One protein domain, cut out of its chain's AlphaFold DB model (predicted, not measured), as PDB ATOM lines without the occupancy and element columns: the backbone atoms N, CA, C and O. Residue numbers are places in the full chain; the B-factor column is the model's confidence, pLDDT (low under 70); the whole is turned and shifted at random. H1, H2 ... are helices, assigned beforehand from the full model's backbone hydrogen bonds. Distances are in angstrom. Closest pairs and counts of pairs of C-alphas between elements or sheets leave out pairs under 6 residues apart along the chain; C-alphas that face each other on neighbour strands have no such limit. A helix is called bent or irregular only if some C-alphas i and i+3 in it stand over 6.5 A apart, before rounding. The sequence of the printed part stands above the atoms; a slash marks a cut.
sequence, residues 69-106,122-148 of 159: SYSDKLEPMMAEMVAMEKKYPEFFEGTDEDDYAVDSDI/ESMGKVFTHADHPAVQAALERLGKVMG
ATOM      1  N   SER A  69     -27.086 -30.506  24.639       98.12
ATOM      2  CA  SER A  69     -25.777 -29.931  24.290       98.12
ATOM      3  C   SER A  69     -25.097 -30.694  23.149       98.12
ATOM      4  O   SER A  69     -24.457 -30.097  22.284       98.12
ATOM      5  N   TYR A  70     -25.246 -32.021  23.116       97.62
ATOM      6  CA  TYR A  70     -24.784 -32.840  21.999       97.62
ATOM      7  C   TYR A  70     -25.545 -32.512  20.710       97.62
ATOM      8  O   TYR A  70     -24.917 -32.226  19.693       97.62
ATOM      9  N   SER A  71     -26.874 -32.429  20.777       98.00
ATOM     10  CA  SER A  71     -27.729 -32.041  19.645       98.00
ATOM     11  C   SER A  71     -27.350 -30.661  19.085       98.00
ATOM     12  O   SER A  71     -27.213 -30.511  17.876       98.00
ATOM     13  N   ASP A  72     -27.075 -29.677  19.952       98.12
ATOM     14  CA  ASP A  72     -26.633 -28.328  19.551       98.12
ATOM     15  C   ASP A  72     -25.319 -28.347  18.748       98.12
ATOM     16  O   ASP A  72     -25.083 -27.489  17.897       98.12
ATOM     17  N   LYS A  73     -24.429 -29.306  19.035       97.12
ATOM     18  CA  LYS A  73     -23.161 -29.468  18.308       97.12
ATOM     19  C   LYS A  73     -23.370 -30.135  16.954       97.12
ATOM     20  O   LYS A  73     -22.657 -29.790  16.014       97.12
ATOM     21  N   LEU A  74     -24.310 -31.074  16.874       96.50
ATOM     22  CA  LEU A  74     -24.581 -31.849  15.669       96.50
ATOM     23  C   LEU A  74     -25.396 -31.078  14.635       96.50
ATOM     24  O   LEU A  74     -25.108 -31.188  13.451       96.50
ATOM     25  N   GLU A  75     -26.352 -30.254  15.058       96.06
ATOM     26  CA  GLU A  75     -27.227 -29.490  14.161       96.06
ATOM     27  C   GLU A  75     -26.476 -28.735  13.039       96.06
ATOM     28  O   GLU A  75     -26.782 -28.952  11.861       96.06
ATOM     29  N   PRO A  76     -25.433 -27.922  13.316       96.00
ATOM     30  CA  PRO A  76     -24.667 -27.280  12.248       96.00
ATOM     31  C   PRO A  76     -23.844 -28.264  11.400       96.00
ATOM     32  O   PRO A  76     -23.572 -27.970  10.238       96.00
ATOM     33  N   MET A  77     -23.437 -29.410  11.954       96.06
ATOM     34  CA  MET A  77     -22.675 -30.426  11.222       96.06
ATOM     35  C   MET A  77     -23.557 -31.168  10.218       96.06
ATOM     36  O   MET A  77     -23.149 -31.352   9.074       96.06
ATOM     37  N   MET A  78     -24.774 -31.533  10.622       94.56
ATOM     38  CA  MET A  78     -25.757 -32.182   9.754       94.56
ATOM     39  C   MET A  78     -26.201 -31.238   8.634       94.56
ATOM     40  O   MET A  78     -26.278 -31.639   7.476       94.56
ATOM     41  N   ALA A  79     -26.371 -29.944   8.927       94.50
ATOM     42  CA  ALA A  79     -26.628 -28.944   7.890       94.50
ATOM     43  C   ALA A  79     -25.475 -28.830   6.868       94.50
ATOM     44  O   ALA A  79     -25.720 -28.661   5.671       94.50
ATOM     45  N   GLU A  80     -24.220 -28.923   7.320       94.38
ATOM     46  CA  GLU A  80     -23.049 -28.942   6.433       94.38
ATOM     47  C   GLU A  80     -22.990 -30.231   5.602       94.38
ATOM     48  O   GLU A  80     -22.691 -30.162   4.411       94.38
ATOM     49  N   MET A  81     -23.342 -31.378   6.190       93.38
ATOM     50  CA  MET A  81     -23.440 -32.665   5.495       93.38
ATOM     51  C   MET A  81     -24.459 -32.610   4.352       93.38
ATOM     52  O   MET A  81     -24.087 -32.839   3.205       93.38
ATOM     53  N   VAL A  82     -25.683 -32.145   4.622       93.19
ATOM     54  CA  VAL A  82     -26.724 -31.946   3.595       93.19
ATOM     55  C   VAL A  82     -26.262 -30.982   2.494       93.19
ATOM     56  O   VAL A  82     -26.591 -31.141   1.316       93.19
ATOM     57  N   ALA A  83     -25.498 -29.942   2.844       94.62
ATOM     58  CA  ALA A  83     -24.939 -29.025   1.852       94.62
ATOM     59  C   ALA A  83     -23.872 -29.701   0.971       94.62
ATOM     60  O   ALA A  83     -23.802 -29.416  -0.228       94.62
ATOM     61  N   MET A  84     -23.060 -30.589   1.546       93.56
ATOM     62  CA  MET A  84     -22.050 -31.362   0.826       93.56
ATOM     63  C   MET A  84     -22.672 -32.418  -0.083       93.56
ATOM     64  O   MET A  84     -22.248 -32.514  -1.234       93.56
ATOM     65  N   GLU A  85     -23.708 -33.120   0.372       91.06
ATOM     66  CA  GLU A  85     -24.498 -34.063  -0.432       91.06
ATOM     67  C   GLU A  85     -25.078 -33.378  -1.669       91.06
ATOM     68  O   GLU A  85     -24.800 -33.779  -2.796       91.06
ATOM     69  N   LYS A  86     -25.753 -32.236  -1.487       93.00
ATOM     70  CA  LYS A  86     -26.311 -31.446  -2.600       93.00
ATOM     71  C   LYS A  86     -25.253 -30.944  -3.577       93.00
ATOM     72  O   LYS A  86     -25.538 -30.754  -4.760       93.00
ATOM     73  N   LYS A  87     -24.047 -30.651  -3.089       94.19
ATOM     74  CA  LYS A  87     -22.947 -30.137  -3.913       94.19
ATOM     75  C   LYS A  87     -22.204 -31.251  -4.652       94.19
ATOM     76  O   LYS A  87     -21.698 -31.009  -5.747       94.19
ATOM     77  N   TYR A  88     -22.143 -32.442  -4.066       91.31
ATOM     78  CA  TYR A  88     -21.425 -33.602  -4.584       91.31
ATOM     79  C   TYR A  88     -22.315 -34.855  -4.623       91.31
ATOM     80  O   TYR A  88     -21.922 -35.882  -4.074       91.31
ATOM     81  N   PRO A  89     -23.475 -34.818  -5.304       89.25
ATOM     82  CA  PRO A  89     -24.423 -35.935  -5.287       89.25
ATOM     83  C   PRO A  89     -23.798 -37.216  -5.847       89.25
ATOM     84  O   PRO A  89     -23.981 -38.286  -5.287       89.25
ATOM     85  N   GLU A  90     -22.939 -37.116  -6.871       84.69
ATOM     86  CA  GLU A  90     -22.219 -38.285  -7.399       84.69
ATOM     87  C   GLU A  90     -21.315 -38.964  -6.363       84.69
ATOM     88  O   GLU A  90     -21.068 -40.155  -6.494       84.69
ATOM     89  N   PHE A  91     -20.824 -38.244  -5.348       84.62
ATOM     90  CA  PHE A  91     -20.003 -38.829  -4.287       84.62
ATOM     91  C   PHE A  91     -20.848 -39.557  -3.236       84.62
ATOM     92  O   PHE A  91     -20.436 -40.616  -2.778       84.62
ATOM     93  N   PHE A  92     -22.013 -39.011  -2.874       82.81
ATOM     94  CA  PHE A  92     -22.836 -39.510  -1.765       82.81
ATOM     95  C   PHE A  92     -23.972 -40.455  -2.197       82.81
ATOM     96  O   PHE A  92     -24.316 -41.362  -1.452       82.81
ATOM     97  N   GLU A  93     -24.543 -40.279  -3.389       78.56
ATOM     98  CA  GLU A  93     -25.736 -41.016  -3.849       78.56
ATOM     99  C   GLU A  93     -25.409 -42.136  -4.854       78.56
ATOM    100  O   GLU A  93     -26.248 -42.992  -5.126       78.56
ATOM    101  N   GLY A  94     -24.220 -42.110  -5.469       58.53
ATOM    102  CA  GLY A  94     -24.008 -42.768  -6.763       58.53
ATOM    103  C   GLY A  94     -22.713 -43.550  -6.946       58.53
ATOM    104  O   GLY A  94     -22.369 -43.842  -8.091       58.53
ATOM    105  N   THR A  95     -21.989 -43.894  -5.879       57.84
ATOM    106  CA  THR A  95     -20.752 -44.678  -6.020       57.84
ATOM    107  C   THR A  95     -20.713 -45.857  -5.061       57.84
ATOM    108  O   THR A  95     -20.988 -45.687  -3.878       57.84
ATOM    109  N   ASP A  96     -20.331 -47.034  -5.565       61.41
ATOM    110  CA  ASP A  96     -19.890 -48.137  -4.709       61.41
ATOM    111  C   ASP A  96     -18.700 -47.631  -3.871       61.41
ATOM    112  O   ASP A  96     -17.832 -46.936  -4.404       61.41
ATOM    113  N   GLU A  97     -18.630 -47.944  -2.573       56.94
ATOM    114  CA  GLU A  97     -17.545 -47.476  -1.680       56.94
ATOM    115  C   GLU A  97     -16.136 -47.794  -2.230       56.94
ATOM    116  O   GLU A  97     -15.173 -47.074  -1.962       56.94
ATOM    117  N   ASP A  98     -16.035 -48.825  -3.074       61.69
ATOM    118  CA  ASP A  98     -14.814 -49.296  -3.730       61.69
ATOM    119  C   ASP A  98     -14.331 -48.410  -4.899       61.69
ATOM    120  O   ASP A  98     -13.222 -48.602  -5.415       61.69
ATOM    121  N   ASP A  99     -15.131 -47.437  -5.344       69.06
ATOM    122  CA  ASP A  99     -14.793 -46.586  -6.487       69.06
ATOM    123  C   ASP A  99     -13.803 -45.471  -6.137       69.06
ATOM    124  O   ASP A  99     -13.222 -44.886  -7.056       69.06
ATOM    125  N   TYR A 100     -13.579 -45.166  -4.854       75.00
ATOM    126  CA  TYR A 100     -12.635 -44.132  -4.421       75.00
ATOM    127  C   TYR A 100     -11.357 -44.714  -3.826       75.00
ATOM    128  O   TYR A 100     -11.342 -45.734  -3.145       75.00
ATOM    129  N   ALA A 101     -10.237 -44.043  -4.097       74.06
ATOM    130  CA  ALA A 101      -8.963 -44.446  -3.524       74.06
ATOM    131  C   ALA A 101      -8.985 -44.275  -1.997       74.06
ATOM    132  O   ALA A 101      -9.314 -43.197  -1.498       74.06
ATOM    133  N   VAL A 102      -8.555 -45.315  -1.279       79.62
ATOM    134  CA  VAL A 102      -8.305 -45.257   0.168       79.62
ATOM    135  C   VAL A 102      -7.348 -44.103   0.482       79.62
ATOM    136  O   VAL A 102      -6.265 -44.002  -0.104       79.62
ATOM    137  N   ASP A 103      -7.742 -43.237   1.417       88.69
ATOM    138  CA  ASP A 103      -6.975 -42.057   1.808       88.69
ATOM    139  C   ASP A 103      -6.529 -42.137   3.273       88.69
ATOM    140  O   ASP A 103      -7.335 -42.095   4.200       88.69
ATOM    141  N   SER A 104      -5.210 -42.181   3.485       91.88
ATOM    142  CA  SER A 104      -4.626 -42.370   4.819       91.88
ATOM    143  C   SER A 104      -4.937 -41.253   5.821       91.88
ATOM    144  O   SER A 104      -4.791 -41.450   7.025       91.88
ATOM    145  N   ASP A 105      -5.290 -40.048   5.361       92.69
ATOM    146  CA  ASP A 105      -5.642 -38.962   6.278       92.69
ATOM    147  C   ASP A 105      -7.091 -39.087   6.750       92.69
ATOM    148  O   ASP A 105      -7.378 -38.735   7.896       92.69
ATOM    149  N   ILE A 106      -7.971 -39.627   5.898       92.94
ATOM    150  CA  ILE A 106      -9.338 -40.001   6.272       92.94
ATOM    151  C   ILE A 106      -9.296 -41.164   7.266       92.94
ATOM    152  O   ILE A 106      -9.906 -41.055   8.324       92.94
ATOM    153  N   GLU A 122     -21.269 -47.133  26.749       90.00
ATOM    154  CA  GLU A 122     -21.489 -47.265  28.194       90.00
ATOM    155  C   GLU A 122     -22.248 -46.050  28.747       90.00
ATOM    156  O   GLU A 122     -23.255 -46.203  29.443       90.00
ATOM    157  N   SER A 123     -21.824 -44.843  28.362       91.62
ATOM    158  CA  SER A 123     -22.466 -43.582  28.740       91.62
ATOM    159  C   SER A 123     -23.920 -43.501  28.266       91.62
ATOM    160  O   SER A 123     -24.800 -43.115  29.038       91.62
ATOM    161  N   MET A 124     -24.213 -43.935  27.037       91.94
ATOM    162  CA  MET A 124     -25.583 -44.026  26.522       91.94
ATOM    163  C   MET A 124     -26.410 -45.103  27.229       91.94
ATOM    164  O   MET A 124     -27.600 -44.901  27.461       91.94
ATOM    165  N   GLY A 125     -25.795 -46.203  27.671       92.44
ATOM    166  CA  GLY A 125     -26.455 -47.205  28.515       92.44
ATOM    167  C   GLY A 125     -27.124 -46.593  29.751       92.44
ATOM    168  O   GLY A 125     -28.243 -46.964  30.100       92.44
ATOM    169  N   LYS A 126     -26.485 -45.592  30.366       91.31
ATOM    170  CA  LYS A 126     -27.020 -44.843  31.515       91.31
ATOM    171  C   LYS A 126     -28.211 -43.953  31.154       91.31
ATOM    172  O   LYS A 126     -29.122 -43.793  31.958       91.31
ATOM    173  N   VAL A 127     -28.226 -43.380  29.953       94.25
ATOM    174  CA  VAL A 127     -29.386 -42.627  29.453       94.25
ATOM    175  C   VAL A 127     -30.588 -43.557  29.326       94.25
ATOM    176  O   VAL A 127     -31.684 -43.215  29.769       94.25
ATOM    177  N   PHE A 128     -30.378 -44.765  28.798       92.25
ATOM    178  CA  PHE A 128     -31.459 -45.726  28.588       92.25
ATOM    179  C   PHE A 128     -32.113 -46.226  29.880       92.25
ATOM    180  O   PHE A 128     -33.288 -46.584  29.852       92.25
ATOM    181  N   THR A 129     -31.433 -46.175  31.033       92.75
ATOM    182  CA  THR A 129     -32.077 -46.489  32.324       92.75
ATOM    183  C   THR A 129     -33.093 -45.435  32.772       92.75
ATOM    184  O   THR A 129     -33.807 -45.662  33.746       92.75
ATOM    185  N   HIS A 130     -33.139 -44.287  32.093       93.94
ATOM    186  CA  HIS A 130     -34.044 -43.168  32.358       93.94
ATOM    187  C   HIS A 130     -34.786 -42.706  31.096       93.94
ATOM    188  O   HIS A 130     -35.270 -41.576  31.055       93.94
ATOM    189  N   ALA A 131     -34.868 -43.547  30.060       91.81
ATOM    190  CA  ALA A 131     -35.484 -43.183  28.780       91.81
ATOM    191  C   ALA A 131     -36.986 -42.858  28.889       91.81
ATOM    192  O   ALA A 131     -37.518 -42.135  28.054       91.81
ATOM    193  N   ASP A 132     -37.660 -43.356  29.926       94.12
ATOM    194  CA  ASP A 132     -39.057 -43.063  30.251       94.12
ATOM    195  C   ASP A 132     -39.248 -41.716  30.971       94.12
ATOM    196  O   ASP A 132     -40.375 -41.240  31.127       94.12
ATOM    197  N   HIS A 133     -38.164 -41.077  31.419       97.94
ATOM    198  CA  HIS A 133     -38.241 -39.765  32.040       97.94
ATOM    199  C   HIS A 133     -38.565 -38.701  30.978       97.94
ATOM    200  O   HIS A 133     -37.808 -38.570  30.013       97.94
ATOM    201  N   PRO A 134     -39.592 -37.848  31.170       97.88
ATOM    202  CA  PRO A 134     -40.056 -36.922  30.131       97.88
ATOM    203  C   PRO A 134     -38.966 -36.009  29.556       97.88
ATOM    204  O   PRO A 134     -38.920 -35.774  28.353       97.88
ATOM    205  N   ALA A 135     -38.056 -35.514  30.402       97.81
ATOM    206  CA  ALA A 135     -36.953 -34.665  29.950       97.81
ATOM    207  C   ALA A 135     -35.937 -35.422  29.075       97.81
ATOM    208  O   ALA A 135     -35.405 -34.856  28.123       97.81
ATOM    209  N   VAL A 136     -35.667 -36.693  29.393       97.75
ATOM    210  CA  VAL A 136     -34.730 -37.532  28.633       97.75
ATOM    211  C   VAL A 136     -35.367 -37.941  27.311       97.75
ATOM    212  O   VAL A 136     -34.728 -37.800  26.276       97.75
ATOM    213  N   GLN A 137     -36.637 -38.351  27.333       97.44
ATOM    214  CA  GLN A 137     -37.399 -38.676  26.131       97.44
ATOM    215  C   GLN A 137     -37.429 -37.501  25.146       97.44
ATOM    216  O   GLN A 137     -37.073 -37.673  23.986       97.44
ATOM    217  N   ALA A 138     -37.762 -36.293  25.614       97.81
ATOM    218  CA  ALA A 138     -37.777 -35.101  24.766       97.81
ATOM    219  C   ALA A 138     -36.389 -34.766  24.189       97.81
ATOM    220  O   ALA A 138     -36.278 -34.293  23.060       97.81
ATOM    221  N   ALA A 139     -35.318 -35.006  24.953       98.12
ATOM    222  CA  ALA A 139     -33.956 -34.796  24.473       98.12
ATOM    223  C   ALA A 139     -33.522 -35.856  23.443       98.12
ATOM    224  O   ALA A 139     -32.820 -35.514  22.497       98.12
ATOM    225  N   LEU A 140     -33.950 -37.114  23.604       96.25
ATOM    226  CA  LEU A 140     -33.725 -38.186  22.629       96.25
ATOM    227  C   LEU A 140     -34.507 -37.948  21.331       96.25
ATOM    228  O   LEU A 140     -33.929 -38.070  20.261       96.25
ATOM    229  N   GLU A 141     -35.775 -37.539  21.419       96.19
ATOM    230  CA  GLU A 141     -36.591 -37.164  20.254       96.19
ATOM    231  C   GLU A 141     -35.932 -36.016  19.479       96.19
ATOM    232  O   GLU A 141     -35.748 -36.077  18.267       96.19
ATOM    233  N   ARG A 142     -35.477 -34.977  20.191       96.81
ATOM    234  CA  ARG A 142     -34.733 -33.885  19.560       96.81
ATOM    235  C   ARG A 142     -33.450 -34.375  18.886       96.81
ATOM    236  O   ARG A 142     -33.129 -33.900  17.799       96.81
ATOM    237  N   LEU A 143     -32.709 -35.275  19.528       95.75
ATOM    238  CA  LEU A 143     -31.503 -35.844  18.940       95.75
ATOM    239  C   LEU A 143     -31.828 -36.601  17.642       95.75
ATOM    240  O   LEU A 143     -31.145 -36.376  16.647       95.75
ATOM    241  N   GLY A 144     -32.898 -37.403  17.626       94.19
ATOM    242  CA  GLY A 144     -33.396 -38.086  16.426       94.19
ATOM    243  C   GLY A 144     -33.721 -37.111  15.290       94.19
ATOM    244  O   GLY A 144     -33.234 -37.283  14.174       94.19
ATOM    245  N   LYS A 145     -34.419 -36.004  15.591       94.31
ATOM    246  CA  LYS A 145     -34.692 -34.917  14.625       94.31
ATOM    247  C   LYS A 145     -33.429 -34.319  14.024       94.31
ATOM    248  O   LYS A 145     -33.377 -34.059  12.829       94.31
ATOM    249  N   VAL A 146     -32.413 -34.077  14.851       94.69
ATOM    250  CA  VAL A 146     -31.136 -33.526  14.379       94.69
ATOM    251  C   VAL A 146     -30.396 -34.528  13.493       94.69
ATOM    252  O   VAL A 146     -29.778 -34.119  12.514       94.69
ATOM    253  N   MET A 147     -30.466 -35.819  13.819       89.56
ATOM    254  CA  MET A 147     -29.815 -36.891  13.063       89.56
ATOM    255  C   MET A 147     -30.565 -37.291  11.783       89.56
ATOM    256  O   MET A 147     -29.991 -37.996  10.959       89.56
ATOM    257  N   GLY A 148     -31.800 -36.817  11.592       84.50
ATOM    258  CA  GLY A 148     -32.626 -37.140  10.427       84.50
ATOM    259  C   GLY A 148     -33.388 -38.466  10.541       84.50
ATOM    260  O   GLY A 148     -33.821 -38.998   9.529       84.50
TER     261      GLY A 148
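Overview. This is residues 69 to 106 and 122 to 148 of the 159 residues of an uncharacterized protein of Dethiosulfovibrio salsuginis (UniProt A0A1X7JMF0). A wide, open bracket of helices: H1 and H4 run side by side only where the early part of H1 meets the later part of H4, and together they make one long bar. From the H4 end of the bar H3 folds out, and beyond the other end, past the short H2, the unnamed residues 93 to 106 trail off toward the same side, with residues 101 to 106 sticking out. The printed part has 65 residues with four named helices, in the order H1, H2, H3, H4, and no named strand; the class is all helix. The whole is extended, with a radius of gyration of the C-alphas of 16.8 A, and elongated, with spans of 45 by 24 by 19 A.

Arrangement. The longest helix is H1, residues 69 to 87, and it touches H4, residues 134 to 147, at a shallow tilt of 19 degrees, the same way. Their closest C-alphas, those of Ser 71 and Leu 143, are 5.4 A apart. H1 touches H4 with residues 70 to 78 alone, and H4 touches H1 with residues 142 to 147 alone. H2, residues 89 to 92, is close to H1 but not clearly touching, the closest C-alphas being those of Glu 85 and Phe 92 at 5.8 A. H3, residues 122 to 128, is close to H4 but not clearly touching, at a steep tilt of 62 degrees, opposite ways; the closest C-alphas, those of Val 127 and Val 136, are 7.4 A apart. H1 and H3 are apart, as are H2 and H4, and H2 and H3. In H4 every O i to N i+4 pair is within hydrogen-bond range; in H1 13 of 15 are and in H3 2 of 3, while H2 is too short for such a pair.

Along the chain. H1 begins at C-alpha 69 at (-25.777, -29.931, 24.290) and is 28.3 A long. It is irregular, but only just: C-alphas 73 and 76 are 6.6 A apart. H4 is 19.9 A long and ends at C-alpha 147 at (-29.815, -36.891, 13.063). H3 begins at C-alpha 122 at (-21.489, -47.265, 28.194) and is 10.1 A long; H2 has four residues.

Size, cuts and confidence. The two C-alphas farthest apart, those of Ala 101 and Pro 134, are 46.4 A apart. Residues 107 to 121 are not printed, and C-alphas 106 and 122 are 26.1 A apart across this cut, which falls in the link from H2 to H3. The links H1 to H2 and H3 to H4 are tight. The mean pLDDT of the printed part is 89.6, and residues 94 to 99 are under 70.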